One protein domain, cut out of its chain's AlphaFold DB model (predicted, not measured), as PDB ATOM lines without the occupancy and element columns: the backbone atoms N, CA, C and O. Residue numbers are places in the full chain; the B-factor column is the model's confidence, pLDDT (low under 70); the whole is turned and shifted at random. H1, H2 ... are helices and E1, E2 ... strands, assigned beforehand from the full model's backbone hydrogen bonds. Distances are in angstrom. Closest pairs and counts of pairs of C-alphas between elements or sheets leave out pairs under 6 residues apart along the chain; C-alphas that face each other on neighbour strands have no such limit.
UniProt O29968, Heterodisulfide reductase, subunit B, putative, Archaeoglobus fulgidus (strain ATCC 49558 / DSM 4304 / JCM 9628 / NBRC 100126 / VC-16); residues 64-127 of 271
ATOM      1  N   LYS A  64     137.991 149.742 103.075       78.69
ATOM      2  CA  LYS A  64     136.910 150.624 102.602       78.69
ATOM      3  C   LYS A  64     136.140 151.288 103.749       78.69
ATOM      4  O   LYS A  64     136.046 152.500 103.783       78.69
ATOM      5  N   ASN A  65     135.713 150.518 104.749       79.62
ATOM      6  CA  ASN A  65     134.938 151.021 105.896       79.62
ATOM      7  C   ASN A  65     135.739 151.929 106.854       79.62
ATOM      8  O   ASN A  65     135.250 152.284 107.920       79.62
ATOM      9  N   PHE A  66     136.999 152.224 106.539       81.44
ATOM     10  CA  PHE A  66     137.877 153.069 107.342       81.44
ATOM     11  C   PHE A  66     138.566 154.164 106.509       81.44
ATOM     12  O   PHE A  66     139.476 154.816 107.029       81.44
ATOM     13  N   THR A  67     138.174 154.354 105.240       87.62
ATOM     14  CA  THR A  67     138.488 155.586 104.494       87.62
ATOM     15  C   THR A  67     137.619 156.732 105.003       87.62
ATOM     16  O   THR A  67     136.662 156.485 105.734       87.62
ATOM     17  N   ASP A  68     137.938 157.974 104.637       85.12
ATOM     18  CA  ASP A  68     137.114 159.121 105.044       85.12
ATOM     19  C   ASP A  68     135.694 158.974 104.471       85.12
ATOM     20  O   ASP A  68     134.716 159.071 105.208       85.12
ATOM     21  N   GLU A  69     135.581 158.559 103.207       86.75
ATOM     22  CA  GLU A  69     134.298 158.316 102.543       86.75
ATOM     23  C   GLU A  69     133.533 157.153 103.180       86.75
ATOM     24  O   GLU A  69     132.331 157.243 103.390       86.75
ATOM     25  N   GLY A  70     134.219 156.055 103.514       87.56
ATOM     26  CA  GLY A  70     133.578 154.888 104.115       87.56
ATOM     27  C   GLY A  70     133.189 155.081 105.580       87.56
ATOM     28  O   GLY A  70     132.258 154.431 106.043       87.56
ATOM     29  N   LEU A  71     133.879 155.958 106.318       87.69
ATOM     30  CA  LEU A  71     133.479 156.358 107.673       87.69
ATOM     31  C   LEU A  71     132.209 157.212 107.658       87.69
ATOM     32  O   LEU A  71     131.432 157.167 108.609       87.69
ATOM     33  N   LEU A  72     132.021 157.972 106.583       86.62
ATOM     34  CA  LEU A  72     130.886 158.859 106.373       86.62
ATOM     35  C   LEU A  72     129.800 158.227 105.489       86.62
ATOM     36  O   LEU A  72     128.857 158.910 105.102       86.62
ATOM     37  N   ASP A  73     129.887 156.931 105.191       89.50
ATOM     38  CA  ASP A  73     128.842 156.165 104.498       89.50
ATOM     39  C   ASP A  73     127.735 155.760 105.490       89.50
ATOM     40  O   ASP A  73     127.493 154.583 105.761       89.50
ATOM     41  N   VAL A  74     127.151 156.771 106.140       86.44
ATOM     42  CA  VAL A  74     126.118 156.654 107.175       86.44
ATOM     43  C   VAL A  74     125.146 157.829 107.089       86.44
ATOM     44  O   VAL A  74     125.539 158.947 106.747       86.44
ATOM     45  N   ASP A  75     123.893 157.590 107.475       88.50
ATOM     46  CA  ASP A  75     122.906 158.656 107.643       88.50
ATOM     47  C   ASP A  75     123.257 159.499 108.875       88.50
ATOM     48  O   ASP A  75     123.402 158.981 109.989       88.50
ATOM     49  N   VAL A  76     123.421 160.807 108.674       90.75
ATOM     50  CA  VAL A  76     123.769 161.772 109.724       90.75
ATOM     51  C   VAL A  76     122.496 162.265 110.421       90.75
ATOM     52  O   VAL A  76     121.594 162.799 109.788       90.75
ATOM     53  N   LYS A  77     122.420 162.050 111.739       89.94
ATOM     54  CA  LYS A  77     121.387 162.548 112.657       89.94
ATOM     55  C   LYS A  77     121.858 163.856 113.308       89.94
ATOM     56  O   LYS A  77     123.029 164.222 113.220       89.94
ATOM     57  N   ASP A  78     120.963 164.496 114.062       89.31
ATOM     58  CA  ASP A  78     121.237 165.717 114.838       89.31
ATOM     59  C   ASP A  78     122.487 165.609 115.730       89.31
ATOM     60  O   ASP A  78     123.210 166.587 115.912       89.31
ATOM     61  N   VAL A  79     122.749 164.427 116.291       88.06
ATOM     62  CA  VAL A  79     123.939 164.150 117.098       88.06
ATOM     63  C   VAL A  79     124.775 163.087 116.402       88.06
ATOM     64  O   VAL A  79     124.277 162.002 116.098       88.06
ATOM     65  N   VAL A  80     126.062 163.364 116.205       89.75
ATOM     66  CA  VAL A  80     127.025 162.398 115.667       89.75
ATOM     67  C   VAL A  80     128.095 162.090 116.692       89.75
ATOM     68  O   VAL A  80     128.719 162.988 117.247       89.75
ATOM     69  N   VAL A  81     128.338 160.807 116.930       84.12
ATOM     70  CA  VAL A  81     129.319 160.315 117.886       84.12
ATOM     71  C   VAL A  81     130.478 159.658 117.144       84.12
ATOM     72  O   VAL A  81     130.314 158.610 116.521       84.12
ATOM     73  N   PHE A  82     131.678 160.219 117.260       85.06
ATOM     74  CA  PHE A  82     132.907 159.549 116.842       85.06
ATOM     75  C   PHE A  82     133.442 158.701 117.995       85.06
ATOM     76  O   PHE A  82     133.831 159.226 119.043       85.06
ATOM     77  N   ALA A  83     133.500 157.384 117.801       75.19
ATOM     78  CA  ALA A  83     133.922 156.451 118.841       75.19
ATOM     79  C   ALA A  83     134.969 155.457 118.338       75.19
ATOM     80  O   ALA A  83     134.931 154.986 117.204       75.19
ATOM     81  N   CYS A  84     135.903 155.077 119.214       73.25
ATOM     82  CA  CYS A  84     136.770 153.931 118.960       73.25
ATOM     83  C   CYS A  84     135.911 152.674 118.768       73.25
ATOM     84  O   CYS A  84     135.075 152.371 119.613       73.25
ATOM     85  N   ARG A  85     136.177 151.875 117.732       72.94
ATOM     86  CA  ARG A  85     135.452 150.636 117.405       72.94
ATOM     87  C   ARG A  85     135.390 149.616 118.537       72.94
ATOM     88  O   ARG A  85     134.571 148.710 118.499       72.94
ATOM     89  N   ARG A  86     136.303 149.714 119.509       66.94
ATOM     90  CA  ARG A  86     136.308 148.870 120.715       66.94
ATOM     91  C   ARG A  86     135.223 149.263 121.717       66.94
ATOM     92  O   ARG A  86     134.867 148.439 122.542       66.94
ATOM     93  N   ASN A  87     134.724 150.490 121.619       60.88
ATOM     94  CA  ASN A  87     133.709 151.074 122.490       60.88
ATOM     95  C   ASN A  87     132.322 151.095 121.825       60.88
ATOM     96  O   ASN A  87     131.390 151.655 122.390       60.88
ATOM     97  N   VAL A  88     132.188 150.530 120.620       67.62
ATOM     98  CA  VAL A  88     130.935 150.494 119.859       67.62
ATOM     99  C   VAL A  88     130.308 149.107 119.978       67.62
ATOM    100  O   VAL A  88     130.898 148.122 119.526       67.62
ATOM    101  N   GLU A  89     129.105 149.027 120.553       67.75
ATOM    102  CA  GLU A  89     128.292 147.807 120.527       67.75
ATOM    103  C   GLU A  89     127.692 147.632 119.126       67.75
ATOM    104  O   GLU A  89     127.048 148.529 118.584       67.75
ATOM    105  N   LYS A  90     127.920 146.472 118.504       70.12
ATOM    106  CA  LYS A  90     127.399 146.191 117.161       70.12
ATOM    107  C   LYS A  90     125.913 145.848 117.217       70.12
ATOM    108  O   LYS A  90     125.506 145.054 118.058       70.12
ATOM    109  N   GLY A  91     125.142 146.364 116.261       68.94
ATOM    110  CA  GLY A  91     123.728 146.008 116.085       68.94
ATOM    111  C   GLY A  91     122.768 146.705 117.050       68.94
ATOM    112  O   GLY A  91     121.609 146.314 117.126       68.94
ATOM    113  N   LYS A  92     123.240 147.721 117.776       74.12
ATOM    114  CA  LYS A  92     122.410 148.581 118.615       74.12
ATOM    115  C   LYS A  92     122.070 149.854 117.852       74.12
ATOM    116  O   LYS A  92     122.963 150.465 117.270       74.12
ATOM    117  N   ASP A  93     120.796 150.222 117.858       78.75
ATOM    118  CA  ASP A  93     120.359 151.514 117.342       78.75
ATOM    119  C   ASP A  93     120.519 152.572 118.439       78.75
ATOM    120  O   ASP A  93     120.237 152.322 119.615       78.75
ATOM    121  N   TYR A  94     121.027 153.734 118.054       77.31
ATOM    122  CA  TYR A  94     121.268 154.861 118.944       77.31
ATOM    123  C   TYR A  94     120.488 156.059 118.423       77.31
ATOM    124  O   TYR A  94     120.377 156.256 117.212       77.31
ATOM    125  N   ASP A  95     120.031 156.930 119.321       86.38
ATOM    126  CA  ASP A  95     119.456 158.231 118.952       86.38
ATOM    127  C   ASP A  95     120.544 159.257 118.559       86.38
ATOM    128  O   ASP A  95     120.543 160.418 118.953       86.38
ATOM    129  N   ALA A  96     121.564 158.773 117.854       87.38
ATOM    130  CA  ALA A  96     122.711 159.501 117.339       87.38
ATOM    131  C   ALA A  96     123.355 158.670 116.218       87.38
ATOM    132  O   ALA A  96     123.291 157.437 116.234       87.38
ATOM    133  N   THR A  97     124.005 159.318 115.255       90.12
ATOM    134  CA  THR A  97     124.823 158.617 114.256       90.12
ATOM    135  C   THR A  97     126.144 158.223 114.884       90.12
ATOM    136  O   THR A  97     126.878 159.073 115.376       90.12
ATOM    137  N   LEU A  98     126.482 156.938 114.861       86.25
ATOM    138  CA  LEU A  98     127.728 156.442 115.434       86.25
ATOM    139  C   LEU A  98     128.748 156.151 114.334       86.25
ATOM    140  O   LEU A  98     128.609 155.185 113.585       86.25
ATOM    141  N   ILE A  99     129.817 156.942 114.284       88.50
ATOM    142  CA  ILE A  99     130.934 156.728 113.363       88.50
ATOM    143  C   ILE A  99     132.034 155.953 114.091       88.50
ATOM    144  O   ILE A  99     132.711 156.450 114.999       88.50
ATOM    145  N   SER A 100     132.202 154.693 113.686       82.31
ATOM    146  CA  SER A 100     133.145 153.753 114.292       82.31
ATOM    147  C   SER A 100     134.552 153.918 113.715       82.31
ATOM    148  O   SER A 100     134.868 153.459 112.620       82.31
ATOM    149  N   LEU A 101     135.437 154.541 114.487       80.75
ATOM    150  CA  LEU A 101     136.834 154.754 114.129       80.75
ATOM    151  C   LEU A 101     137.701 153.565 114.555       80.75
ATOM    152  O   LEU A 101     137.492 152.953 115.598       80.75
ATOM    153  N   LEU A 102     138.778 153.269 113.826       77.25
ATOM    154  CA  LEU A 102     139.780 152.284 114.277       77.25
ATOM    155  C   LEU A 102     140.375 152.628 115.648       77.25
ATOM    156  O   LEU A 102     140.667 151.742 116.456       77.25
ATOM    157  N   CYS A 103     140.563 153.925 115.863       72.69
ATOM    158  CA  CYS A 103     141.018 154.572 117.077       72.69
ATOM    159  C   CYS A 103     140.491 156.011 117.041       72.69
ATOM    160  O   CYS A 103     140.475 156.606 115.966       72.69
ATOM    161  N   SER A 104     140.141 156.607 118.184       68.69
ATOM    162  CA  SER A 104     139.744 158.025 118.253       68.69
ATOM    163  C   SER A 104     140.840 158.966 117.731       68.69
ATOM    164  O   SER A 104     140.543 160.070 117.299       68.69
ATOM    165  N   ALA A 105     142.098 158.504 117.698       69.94
ATOM    166  CA  ALA A 105     143.230 159.193 117.074       69.94
ATOM    167  C   ALA A 105     143.121 159.342 115.539       69.94
ATOM    168  O   ALA A 105     143.970 159.991 114.939       69.94
ATOM    169  N   ARG A 106     142.126 158.714 114.889       80.31
ATOM    170  CA  ARG A 106     141.816 158.914 113.463       80.31
ATOM    171  C   ARG A 106     141.033 160.204 113.207       80.31
ATOM    172  O   ARG A 106     141.000 160.638 112.062       80.31
ATOM    173  N   LEU A 107     140.388 160.775 114.225       79.94
ATOM    174  CA  LEU A 107     139.556 161.956 114.039       79.94
ATOM    175  C   LEU A 107     140.417 163.147 113.602       79.94
ATOM    176  O   LEU A 107     141.413 163.461 114.253       79.94
ATOM    177  N   ASP A 108     140.016 163.797 112.515       80.06
ATOM    178  CA  ASP A 108     140.632 165.020 112.012       80.06
ATOM    179  C   ASP A 108     139.572 166.082 111.708       80.06
ATOM    180  O   ASP A 108     138.377 165.791 111.654       80.06
ATOM    181  N   MET A 109     140.019 167.327 111.539       80.75
ATOM    182  CA  MET A 109     139.138 168.483 111.354       80.75
ATOM    183  C   MET A 109     138.200 168.356 110.148       80.75
ATOM    184  O   MET A 109     137.089 168.870 110.208       80.75
ATOM    185  N   TYR A 110     138.610 167.660 109.081       82.94
ATOM    186  CA  TYR A 110     137.791 167.521 107.877       82.94
ATOM    187  C   TYR A 110     136.646 166.537 108.102       82.94
ATOM    188  O   TYR A 110     135.522 166.828 107.716       82.94
ATOM    189  N   LEU A 111     136.900 165.429 108.810       84.69
ATOM    190  CA  LEU A 111     135.841 164.493 109.206       84.69
ATOM    191  C   LEU A 111     134.779 165.169 110.085       84.69
ATOM    192  O   LEU A 111     133.600 164.857 109.973       84.69
ATOM    193  N   ILE A 112     135.191 166.091 110.959       84.00
ATOM    194  CA  ILE A 112     134.261 166.860 111.797       84.00
ATOM    195  C   ILE A 112     133.475 167.864 110.946       84.00
ATOM    196  O   ILE A 112     132.256 167.947 111.076       84.00
ATOM    197  N   ALA A 113     134.162 168.614 110.079       86.31
ATOM    198  CA  ALA A 113     133.534 169.606 109.212       86.31
ATOM    199  C   ALA A 113     132.477 168.975 108.298       86.31
ATOM    200  O   ALA A 113     131.357 169.467 108.241       86.31
ATOM    201  N   GLU A 114     132.790 167.840 107.672       89.19
ATOM    202  CA  GLU A 114     131.872 167.164 106.751       89.19
ATOM    203  C   GLU A 114     130.604 166.654 107.453       89.19
ATOM    204  O   GLU A 114     129.522 166.630 106.873       89.19
ATOM    205  N   VAL A 115     130.698 166.294 108.733       91.12
ATOM    206  CA  VAL A 115     129.521 165.939 109.535       91.12
ATOM    207  C   VAL A 115     128.632 167.156 109.812       91.12
ATOM    208  O   VAL A 115     127.410 167.039 109.744       91.12
ATOM    209  N   PHE A 116     129.215 168.328 110.072       88.88
ATOM    210  CA  PHE A 116     128.448 169.572 110.208       88.88
ATOM    211  C   PHE A 116     127.837 170.032 108.877       88.88
ATOM    212  O   PHE A 116     126.707 170.514 108.862       88.88
ATOM    213  N   GLU A 117     128.538 169.842 107.756       92.62
ATOM    214  CA  GLU A 117     128.005 170.102 106.408       92.62
ATOM    215  C   GLU A 117     126.795 169.216 106.079       92.62
ATOM    216  O   GLU A 117     125.941 169.601 105.282       92.62
ATOM    217  N   ARG A 118     126.685 168.057 106.736       91.62
ATOM    218  CA  ARG A 118     125.543 167.135 106.666       91.62
ATOM    219  C   ARG A 118     124.499 167.391 107.761       91.62
ATOM    220  O   ARG A 118     123.797 166.473 108.167       91.62
ATOM    221  N   GLU A 119     124.410 168.635 108.233       90.69
ATOM    222  CA  GLU A 119     123.378 169.145 109.150       90.69
ATOM    223  C   GLU A 119     123.388 168.564 110.578       90.69
ATOM    224  O   GLU A 119     122.424 168.737 111.328       90.69
ATOM    225  N   ALA A 120     124.488 167.941 111.018       89.06
ATOM    226  CA  ALA A 120     124.638 167.590 112.428       89.06
ATOM    227  C   ALA A 120     124.592 168.852 113.312       89.06
ATOM    228  O   ALA A 120     125.300 169.829 113.070       89.06
ATOM    229  N   LYS A 121     123.804 168.820 114.386       84.44
ATOM    230  CA  LYS A 121     123.708 169.904 115.381       84.44
ATOM    231  C   LYS A 121     124.774 169.787 116.464       84.44
ATOM    232  O   LYS A 121     125.158 170.789 117.064       84.44
ATOM    233  N   ALA A 122     125.248 168.571 116.727       64.88
ATOM    234  CA  ALA A 122     126.293 168.305 117.702       64.88
ATOM    235  C   ALA A 122     127.197 167.151 117.259       64.88
ATOM    236  O   ALA A 122     126.731 166.108 116.801       64.88
ATOM    237  N   VAL A 123     128.502 167.317 117.479       73.88
ATOM    238  CA  VAL A 123     129.503 166.263 117.296       73.88
ATOM    239  C   VAL A 123     130.105 165.914 118.651       73.88
ATOM    240  O   VAL A 123     130.707 166.752 119.318       73.88
ATOM    241  N   VAL A 124     129.959 164.658 119.054       66.06
ATOM    242  CA  VAL A 124     130.506 164.099 120.287       66.06
ATOM    243  C   VAL A 124     131.673 163.192 119.927       66.06
ATOM    244  O   VAL A 124     131.511 162.104 119.381       66.06
ATOM    245  N   GLN A 125     132.885 163.604 120.262       60.47
ATOM    246  CA  GLN A 125     134.022 162.694 120.243       60.47
ATOM    247  C   GLN A 125     134.112 162.010 121.603       60.47
ATOM    248  O   GLN A 125     134.339 162.688 122.598       60.47
ATOM    249  N   VAL A 126     134.009 160.678 121.658       55.41
ATOM    250  CA  VAL A 126     134.294 159.930 122.896       55.41
ATOM    251  C   VAL A 126     135.816 159.963 123.122       55.41
ATOM    252  O   VAL A 126     136.558 159.310 122.371       55.41
ATOM    253  N   PRO A 127     136.320 160.761 124.083       52.47
ATOM    254  CA  PRO A 127     137.706 161.198 124.060       52.47
ATOM    255  C   PRO A 127     138.648 160.219 124.763       52.47
ATOM    256  O   PRO A 127     138.277 159.452 125.648       52.47
TER     257      PRO A 127
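AT A GLANCE: This is residues 64 to 127 of the 271 residues of the protein "Heterodisulfide reductase, subunit B, putative" of Archaeoglobus fulgidus (strain ATCC 49558 / DSM 4304 / JCM 9628 / NBRC 100126 / VC-16) (UniProt O29968). A small sheet of three parallel strands, E2, E1, E3 in that order, has the helix H2 over E1 and E3, running along the strands. The short helix H1 only grazes the sheet, and a long loop, residues 85 to 96, joins E1 to E2. The printed part has 64 residues, with two named helices and three named strands in the order H1, E1, E2, H2, E3; the class is mixed, helices and strands, with 28 residues in named elements, under half. It is compact, with a radius of gyration of the C-alphas of 10.6 A and spans of 26 by 23 by 23 A.

IN THESE COORDINATES: E1, residues 79 to 84, is 16.5 A long and begins at C-alpha 79 (123.939, 164.150, 117.098). E2, residues 97 to 101, is 12.6 A long. E3, residues 122 to 125, is 9.9 A long and ends at C-alpha 125 (134.022, 162.694, 120.243). H2, residues 109 to 117, is 12.3 A long. H1, residues 68 to 71, is 5.3 A long and begins at C-alpha 68 (137.114, 159.121, 105.044).

HOW THE PARTS SIT: E1 is the inner strand. E2 and E1 are parallel at 22 degrees, with N 81 and O 97 2.7 A apart. E1 and E3 are parallel at 10 degrees, with N 82 and O 124 2.8 A apart. E2, H2 and E3 form a split strand-helix-strand unit, two strands running the same way with a helix between them in the chain and E1 between them in the sheet; its crossover is right-handed. H2 is on the sheet at a height of 10.4 A, at 20 degrees to E3 on the local plane; the closest C-alphas of H2 and E3 are those of Ile 112 and Val 123, 7.3 A apart. H1 grazes the sheet with residues 70 to 71; its closest C-alphas to E2 are those of Leu 71 and Ile 99, 6.2 A apart. H1 and H2 are close but not clearly touching, with the C-alphas of Asp 68 and Leu 111 closest at 6.9 A. In H2 every O i to N i+4 pair is within hydrogen-bond range; H1 is too short for such a pair.

THE WHOLE: The C-alphas farthest apart, those of Gly 91 and Met 109, are 27.7 A apart. The printed part has no cut. The link E1 to E2 is long. The mean pLDDT of the printed part is 80.3; residues 86 to 89, 91, 104 to 105, 122 and 124 to 127 are under 70.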